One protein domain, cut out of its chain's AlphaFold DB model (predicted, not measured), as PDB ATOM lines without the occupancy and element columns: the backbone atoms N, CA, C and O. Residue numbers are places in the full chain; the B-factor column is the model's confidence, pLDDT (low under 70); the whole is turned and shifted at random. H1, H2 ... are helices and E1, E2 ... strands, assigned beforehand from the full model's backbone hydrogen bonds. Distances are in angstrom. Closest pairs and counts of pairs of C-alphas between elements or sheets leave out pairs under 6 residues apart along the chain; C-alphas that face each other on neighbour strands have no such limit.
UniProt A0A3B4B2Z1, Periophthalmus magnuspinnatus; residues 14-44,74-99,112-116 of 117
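This is residues 14 to 44, 74 to 99 and 112 to 116 of the 117 residues of a protein of Periophthalmus magnuspinnatus (UniProt A0A3B4B2Z1). A strongly twisted sheet of three strands, the long E1 and E2 and the five-residue E3, has one long helix, H1, crossing over one face. The long strands E1 and E2 make a hairpin, and the short E3 lies beside E2. The printed part has 62 residues, with E1, E2, H1 and E3 in that order along the chain; the sheet's order is E1, E2, E3, antiparallel throughout, and the class is mixed, helices and strands. It is only just loose, close to compact, with a radius of gyration of the C-alphas of 12.9 A and spans of 41 by 29 by 16 A.

E1, residues 14 to 24, and E2, residues 28 to 39, are antiparallel neighbours at 145 degrees and form a hairpin with a tight link; N 17 and O 34 are 2.9 A apart, within hydrogen-bond range. E1 bends by 63 degrees at residue 17, and E2 by 59 degrees at residue 31. E3, residues 112 to 116, is antiparallel to E2 at 130 degrees, with N 114 and O 35 within hydrogen-bond range at 2.9 A. E1 and E3 are the edge strands. H1, residues 78 to 99, is on the sheet at a height of 9.4 A, over E1 and E2. It runs across the strands, at 72 degrees to E1 on the local plane. The closest C-alphas of E1 and H1 are those of Tyr 15 and Ala 87, 6.6 A apart; for E2 and H1 they are those of Leu 36 and Leu 88, 7.6 A. H1 and E3 are near each other, with 6 pairs of C-alphas within 10 A. In H1 every O i to N i+4 pair is within hydrogen-bond range.

E1 begins at C-alpha 14 (51.922, 102.075, 312.143) and is 28.6 A long; E2 is 30.3 A, H1 31.6 A. E3, 12.7 A, ends at C-alpha 116 (66.492, 99.955, 308.240).

The farthest C-alphas, of Ile 26 and Gly 97, are 41.0 A apart. Residues 45 to 73 and 100 to 111 are not printed, with C-alpha gaps of 18.7 A and 14.7 A. Mean pLDDT of the printed part is 77.4; residues 25, 38 to 44, 96 to 99 and 112 to 116 are under 70.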
ATOM      1  N   ILE A  14      53.126 101.591 312.842       73.50
ATOM      2  CA  ILE A  14      51.922 102.075 312.143       73.50
ATOM      3  C   ILE A  14      51.859 101.479 310.737       73.50
ATOM      4  O   ILE A  14      50.788 101.103 310.267       73.50
ATOM      5  N   TYR A  15      53.003 101.410 310.056       81.44
ATOM      6  CA  TYR A  15      53.079 100.869 308.706       81.44
ATOM      7  C   TYR A  15      54.510 100.459 308.362       81.44
ATOM      8  O   TYR A  15      55.463 101.075 308.832       81.44
ATOM      9  N   LYS A  16      54.693  99.425 307.543       85.44
ATOM     10  CA  LYS A  16      56.017  99.000 307.073       85.44
ATOM     11  C   LYS A  16      55.932  98.438 305.670       85.44
ATOM     12  O   LYS A  16      54.949  97.785 305.330       85.44
ATOM     13  N   GLY A  17      56.961  98.677 304.873       85.94
ATOM     14  CA  GLY A  17      56.971  98.245 303.486       85.94
ATOM     15  C   GLY A  17      58.255  98.598 302.758       85.94
ATOM     16  O   GLY A  17      59.102  99.347 303.247       85.94
ATOM     17  N   TRP A  18      58.393  98.043 301.561       86.62
ATOM     18  CA  TRP A  18      59.496  98.371 300.672       86.62
ATOM     19  C   TRP A  18      59.182  99.647 299.901       86.62
ATOM     20  O   TRP A  18      58.122  99.760 299.295       86.62
ATOM     21  N   LEU A  19      60.133 100.577 299.874       88.56
ATOM     22  CA  LEU A  19      60.072 101.753 299.013       88.56
ATOM     23  C   LEU A  19      61.400 101.941 298.300       88.56
ATOM     24  O   LEU A  19      62.469 101.594 298.803       88.56
ATOM     25  N   PHE A  20      61.333 102.531 297.121       88.69
ATOM     26  CA  PHE A  20      62.497 102.902 296.343       88.69
ATOM     27  C   PHE A  20      62.891 104.331 296.687       88.69
ATOM     28  O   PHE A  20      62.149 105.264 296.408       88.69
ATOM     29  N   LYS A  21      64.061 104.506 297.294       88.25
ATOM     30  CA  LYS A  21      64.616 105.813 297.637       88.25
ATOM     31  C   LYS A  21      65.559 106.279 296.536       88.25
ATOM     32  O   LYS A  21      66.500 105.559 296.198       88.25
ATOM     33  N   TRP A  22      65.372 107.493 296.032       85.31
ATOM     34  CA  TRP A  22      66.382 108.141 295.198       85.31
ATOM     35  C   TRP A  22      67.646 108.423 296.019       85.31
ATOM     36  O   TRP A  22      67.574 109.001 297.108       85.31
ATOM     37  N   THR A  23      68.807 107.969 295.539       78.62
ATOM     38  CA  THR A  23      70.079 108.131 296.269       78.62
ATOM     39  C   THR A  23      71.118 108.951 295.514       78.62
ATOM     40  O   THR A  23      71.743 109.804 296.132       78.62
ATOM     41  N   ASN A  24      71.314 108.725 294.213       76.88
ATOM     42  CA  ASN A  24      72.227 109.507 293.370       76.88
ATOM     43  C   ASN A  24      71.909 109.251 291.883       76.88
ATOM     44  O   ASN A  24      71.382 108.188 291.574       76.88
ATOM     45  N   TYR A  25      72.300 110.136 290.964       64.94
ATOM     46  CA  TYR A  25      72.154 109.943 289.512       64.94
ATOM     47  C   TYR A  25      72.857 108.675 288.999       64.94
ATOM     48  O   TYR A  25      72.365 108.032 288.081       64.94
ATOM     49  N   ILE A  26      73.965 108.270 289.636       75.75
ATOM     50  CA  ILE A  26      74.720 107.056 289.270       75.75
ATOM     51  C   ILE A  26      74.052 105.776 289.807       75.75
ATOM     52  O   ILE A  26      74.061 104.745 289.146       75.75
ATOM     53  N   LYS A  27      73.478 105.816 291.021       73.56
ATOM     54  CA  LYS A  27      72.866 104.638 291.680       73.56
ATOM     55  C   LYS A  27      71.357 104.517 291.454       73.56
ATOM     56  O   LYS A  27      70.787 103.461 291.726       73.56
ATOM     57  N   GLY A  28      70.720 105.600 291.020       83.88
ATOM     58  CA  GLY A  28      69.285 105.735 290.828       83.88
ATOM     59  C   GLY A  28      68.459 105.476 292.091       83.88
ATOM     60  O   GLY A  28      68.839 105.809 293.225       83.88
ATOM     61  N   TYR A  29      67.298 104.869 291.852       84.25
ATOM     62  CA  TYR A  29      66.351 104.412 292.861       84.25
ATOM     63  C   TYR A  29      66.822 103.102 293.501       84.25
ATOM     64  O   TYR A  29      66.964 102.083 292.833       84.25
ATOM     65  N   GLN A  30      67.017 103.114 294.817       85.38
ATOM     66  CA  GLN A  30      67.426 101.946 295.595       85.38
ATOM     67  C   GLN A  30      66.293 101.499 296.511       85.38
ATOM     68  O   GLN A  30      65.773 102.288 297.303       85.38
ATOM     69  N   ARG A  31      65.920 100.222 296.425       86.88
ATOM     70  CA  ARG A  31      64.900  99.627 297.290       86.88
ATOM     71  C   ARG A  31      65.425  99.548 298.722       86.88
ATOM     72  O   ARG A  31      66.460  98.941 298.970       86.88
ATOM     73  N   ARG A  32      64.708 100.146 299.669       85.31
ATOM     74  CA  ARG A  32      64.983 100.058 301.108       85.31
ATOM     75  C   ARG A  32      63.721  99.679 301.865       85.31
ATOM     76  O   ARG A  32      62.609  99.895 301.381       85.31
ATOM     77  N   TRP A  33      63.901  99.082 303.037       83.31
ATOM     78  CA  TRP A  33      62.796  98.770 303.933       83.31
ATOM     79  C   TRP A  33      62.500  99.980 304.813       83.31
ATOM     80  O   TRP A  33      63.381 100.502 305.501       83.31
ATOM     81  N   PHE A  34      61.254 100.434 304.764       84.56
ATOM     82  CA  PHE A  34      60.774 101.582 305.509       84.56
ATOM     83  C   PHE A  34      59.797 101.125 306.570       84.56
ATOM     84  O   PHE A  34      58.927 100.287 306.325       84.56
ATOM     85  N   VAL A  35      59.925 101.724 307.746       83.12
ATOM     86  CA  VAL A  35      59.032 101.464 308.868       83.12
ATOM     87  C   VAL A  35      58.597 102.801 309.455       83.12
ATOM     88  O   VAL A  35      59.420 103.612 309.880       83.12
ATOM     89  N   LEU A  36      57.290 103.019 309.462       81.25
ATOM     90  CA  LEU A  36      56.611 104.106 310.141       81.25
ATOM     91  C   LEU A  36      56.300 103.674 311.576       81.25
ATOM     92  O   LEU A  36      55.535 102.732 311.798       81.25
ATOM     93  N   LYS A  37      56.890 104.368 312.549       75.81
ATOM     94  CA  LYS A  37      56.773 104.072 313.982       75.81
ATOM     95  C   LYS A  37      56.432 105.332 314.768       75.81
ATOM     96  O   LYS A  37      56.739 106.444 314.348       75.81
ATOM     97  N   MET A  38      55.812 105.145 315.928       68.06
ATOM     98  CA  MET A  38      55.669 106.192 316.946       68.06
ATOM     99  C   MET A  38      56.754 105.982 317.999       68.06
ATOM    100  O   MET A  38      56.772 104.929 318.633       68.06
ATOM    101  N   GLY A  39      57.664 106.938 318.201       62.16
ATOM    102  CA  GLY A  39      58.739 106.756 319.180       62.16
ATOM    103  C   GLY A  39      59.676 107.956 319.356       62.16
ATOM    104  O   GLY A  39      59.418 109.052 318.871       62.16
ATOM    105  N   HIS A  40      60.819 107.723 320.003       52.09
ATOM    106  CA  HIS A  40      61.889 108.714 320.131       52.09
ATOM    107  C   HIS A  40      62.799 108.735 318.892       52.09
ATOM    108  O   HIS A  40      63.121 107.690 318.330       52.09
ATOM    109  N   THR A  41      63.224 109.930 318.477       52.53
ATOM    110  CA  THR A  41      64.050 110.151 317.281       52.53
ATOM    111  C   THR A  41      65.379 109.398 317.386       52.53
ATOM    112  O   THR A  41      66.292 109.816 318.100       52.53
ATOM    113  N   CYS A  42      65.526 108.298 316.656       48.88
ATOM    114  CA  CYS A  42      66.827 107.665 316.447       48.88
ATOM    115  C   CYS A  42      67.531 108.339 315.254       48.88
ATOM    116  O   CYS A  42      66.871 108.818 314.330       48.88
ATOM    117  N   ARG A  43      68.869 108.419 315.259       39.03
ATOM    118  CA  ARG A  43      69.665 109.029 314.171       39.03
ATOM    119  C   ARG A  43      69.249 108.450 312.807       39.03
ATOM    120  O   ARG A  43      69.411 107.258 312.577       39.03
ATOM    121  N   GLY A  44      68.731 109.300 311.915       57.25
ATOM    122  CA  GLY A  44      68.224 108.902 310.592       57.25
ATOM    123  C   GLY A  44      66.697 108.849 310.468       57.25
ATOM    124  O   GLY A  44      66.192 108.262 309.518       57.25
ATOM    125  N   LYS A  74      59.528 106.112 295.797       90.12
ATOM    126  CA  LYS A  74      58.647 105.449 294.849       90.12
ATOM    127  C   LYS A  74      58.112 104.171 295.472       90.12
ATOM    128  O   LYS A  74      58.876 103.348 295.979       90.12
ATOM    129  N   ALA A  75      56.797 104.015 295.455       89.56
ATOM    130  CA  ALA A  75      56.137 102.772 295.802       89.56
ATOM    131  C   ALA A  75      56.185 101.787 294.627       89.56
ATOM    132  O   ALA A  75      56.336 102.162 293.465       89.56
ATOM    133  N   SER A  76      56.025 100.514 294.949       87.25
ATOM    134  CA  SER A  76      55.765  99.413 294.010       87.25
ATOM    135  C   SER A  76      54.481  99.622 293.203       87.25
ATOM    136  O   SER A  76      54.477  99.383 291.999       87.25
ATOM    137  N   SER A  77      53.419 100.092 293.862       88.75
ATOM    138  CA  SER A  77      52.077 100.235 293.289       88.75
ATOM    139  C   SER A  77      51.368 101.470 293.833       88.75
ATOM    140  O   SER A  77      51.623 101.896 294.962       88.75
ATOM    141  N   GLU A  78      50.395 101.975 293.077       88.12
ATOM    142  CA  GLU A  78      49.524 103.079 293.492       88.12
ATOM    143  C   GLU A  78      48.821 102.800 294.826       88.12
ATOM    144  O   GLU A  78      48.771 103.660 295.704       88.12
ATOM    145  N   ILE A  79      48.363 101.562 295.026       88.56
ATOM    146  CA  ILE A  79      47.707 101.138 296.268       88.56
ATOM    147  C   ILE A  79      48.669 101.256 297.461       88.56
ATOM    148  O   ILE A  79      48.291 101.757 298.519       88.56
ATOM    149  N   GLU A  80      49.921 100.808 297.311       86.88
ATOM    150  CA  GLU A  80      50.917 100.924 298.382       86.88
ATOM    151  C   GLU A  80      51.300 102.381 298.631       86.88
ATOM    152  O   GLU A  80      51.409 102.776 299.791       86.88
ATOM    153  N   ARG A  81      51.431 103.196 297.576       88.81
ATOM    154  CA  ARG A  81      51.630 104.645 297.699       88.81
ATOM    155  C   ARG A  81      50.503 105.268 298.509       88.81
ATOM    156  O   ARG A  81      50.786 105.938 299.492       88.81
ATOM    157  N   GLN A  82      49.243 105.001 298.167       88.06
ATOM    158  CA  GLN A  82      48.094 105.536 298.897       88.06
ATOM    159  C   GLN A  82      48.134 105.140 300.378       88.06
ATOM    160  O   GLN A  82      47.961 105.995 301.242       88.06
ATOM    161  N   ARG A  83      48.444 103.873 300.686       88.88
ATOM    162  CA  ARG A  83      48.603 103.410 302.075       88.88
ATOM    163  C   ARG A  83      49.723 104.147 302.805       88.88
ATOM    164  O   ARG A  83      49.530 104.522 303.958       88.88
ATOM    165  N   TRP A  84      50.859 104.385 302.147       88.19
ATOM    166  CA  TRP A  84      51.952 105.182 302.705       88.19
ATOM    167  C   TRP A  84      51.512 106.613 303.000       88.19
ATOM    168  O   TRP A  84      51.706 107.064 304.123       88.19
ATOM    169  N   ILE A  85      50.889 107.302 302.040       88.62
ATOM    170  CA  ILE A  85      50.409 108.679 302.225       88.62
ATOM    171  C   ILE A  85      49.426 108.746 303.391       88.62
ATOM    172  O   ILE A  85      49.658 109.488 304.339       88.62
ATOM    173  N   THR A  86      48.396 107.898 303.389       88.69
ATOM    174  CA  THR A  86      47.395 107.854 304.458       88.69
ATOM    175  C   THR A  86      48.026 107.557 305.819       88.69
ATOM    176  O   THR A  86      47.713 108.223 306.802       88.69
ATOM    177  N   ALA A  87      48.947 106.594 305.905       85.12
ATOM    178  CA  ALA A  87      49.621 106.278 307.160       85.12
ATOM    179  C   ALA A  87      50.487 107.449 307.661       85.12
ATOM    180  O   ALA A  87      50.483 107.750 308.856       85.12
ATOM    181  N   LEU A  88      51.199 108.131 306.756       85.56
ATOM    182  CA  LEU A  88      52.028 109.296 307.065       85.56
ATOM    183  C   LEU A  88      51.185 110.504 307.499       85.56
ATOM    184  O   LEU A  88      51.538 111.162 308.475       85.56
ATOM    185  N   GLU A  89      50.067 110.774 306.826       84.75
ATOM    186  CA  GLU A  89      49.125 111.842 307.181       84.75
ATOM    187  C   GLU A  89      48.455 111.585 308.530       84.75
ATOM    188  O   GLU A  89      48.428 112.474 309.380       84.75
ATOM    189  N   LEU A  90      47.991 110.356 308.780       82.38
ATOM    190  CA  LEU A  90      47.440 109.964 310.079       82.38
ATOM    191  C   LEU A  90      48.480 110.112 311.193       82.38
ATOM    192  O   LEU A  90      48.168 110.589 312.285       82.38
ATOM    193  N   ALA A  91      49.723 109.711 310.928       79.31
ATOM    194  CA  ALA A  91      50.820 109.891 311.864       79.31
ATOM    195  C   ALA A  91      51.090 111.383 312.117       79.31
ATOM    196  O   ALA A  91      51.155 111.793 313.272       79.31
ATOM    197  N   LYS A  92      51.154 112.211 311.070       79.69
ATOM    198  CA  LYS A  92      51.323 113.666 311.180       79.69
ATOM    199  C   LYS A  92      50.199 114.320 311.987       79.69
ATOM    200  O   LYS A  92      50.492 115.081 312.904       79.69
ATOM    201  N   ALA A  93      48.939 113.984 311.716       78.62
ATOM    202  CA  ALA A  93      47.787 114.503 312.454       78.62
ATOM    203  C   ALA A  93      47.859 114.154 313.950       78.62
ATOM    204  O   ALA A  93      47.642 115.012 314.803       78.62
ATOM    205  N   LYS A  94      48.259 112.916 314.279       74.25
ATOM    206  CA  LYS A  94      48.516 112.504 315.667       74.25
ATOM    207  C   LYS A  94      49.659 113.296 316.311       74.25
ATOM    208  O   LYS A  94      49.538 113.680 317.469       74.25
ATOM    209  N   ALA A  95      50.728 113.584 315.565       71.31
ATOM    210  CA  ALA A  95      51.844 114.417 316.028       71.31
ATOM    211  C   ALA A  95      51.389 115.829 316.415       71.31
ATOM    212  O   ALA A  95      51.756 116.334 317.472       71.31
ATOM    213  N   VAL A  96      50.596 116.458 315.543       68.62
ATOM    214  CA  VAL A  96      50.104 117.828 315.732       68.62
ATOM    215  C   VAL A  96      49.122 117.888 316.903       68.62
ATOM    216  O   VAL A  96      49.246 118.765 317.752       68.62
ATOM    217  N   GLY A  97      48.210 116.915 317.020       64.31
ATOM    218  CA  GLY A  97      47.290 116.824 318.159       64.31
ATOM    219  C   GLY A  97      48.003 116.627 319.503       64.31
ATOM    220  O   GLY A  97      47.597 117.202 320.507       64.31
ATOM    221  N   MET A  98      49.110 115.878 319.526       60.69
ATOM    222  CA  MET A  98      49.923 115.689 320.734       60.69
ATOM    223  C   MET A  98      50.710 116.944 321.152       60.69
ATOM    224  O   MET A  98      50.993 117.103 322.341       60.69
ATOM    225  N   GLN A  99      51.036 117.856 320.224       56.12
ATOM    226  CA  GLN A  99      51.635 119.152 320.580       56.12
ATOM    227  C   GLN A  99      50.653 120.067 321.320       56.12
ATOM    228  O   GLN A  99      51.070 120.815 322.200       56.12
ATOM    229  N   TYR A 112      57.682 109.054 313.462       69.31
ATOM    230  CA  TYR A 112      58.835 109.124 312.591       69.31
ATOM    231  C   TYR A 112      58.904 107.964 311.602       69.31
ATOM    232  O   TYR A 112      58.405 106.860 311.833       69.31
ATOM    233  N   VAL A 113      59.587 108.217 310.490       69.00
ATOM    234  CA  VAL A 113      59.963 107.187 309.517       69.00
ATOM    235  C   VAL A 113      61.411 106.793 309.772       69.00
ATOM    236  O   VAL A 113      62.282 107.660 309.759       69.00
ATOM    237  N   SER A 114      61.667 105.507 310.014       68.31
ATOM    238  CA  SER A 114      63.021 104.954 310.129       68.31
ATOM    239  C   SER A 114      63.370 104.141 308.892       68.31
ATOM    240  O   SER A 114      62.554 103.364 308.391       68.31
ATOM    241  N   PHE A 115      64.614 104.287 308.444       65.38
ATOM    242  CA  PHE A 115      65.216 103.434 307.428       65.38
ATOM    243  C   PHE A 115      65.951 102.308 308.148       65.38
ATOM    244  O   PHE A 115      66.848 102.582 308.945       65.38
ATOM    245  N   THR A 116      65.593 101.056 307.885       57.09
ATOM    246  CA  THR A 116      66.492  99.955 308.240       57.09
ATOM    247  C   THR A 116      67.576  99.928 307.159       57.09
ATOM    248  O   THR A 116      67.249  99.774 305.978       57.09
TER     249      THR A 116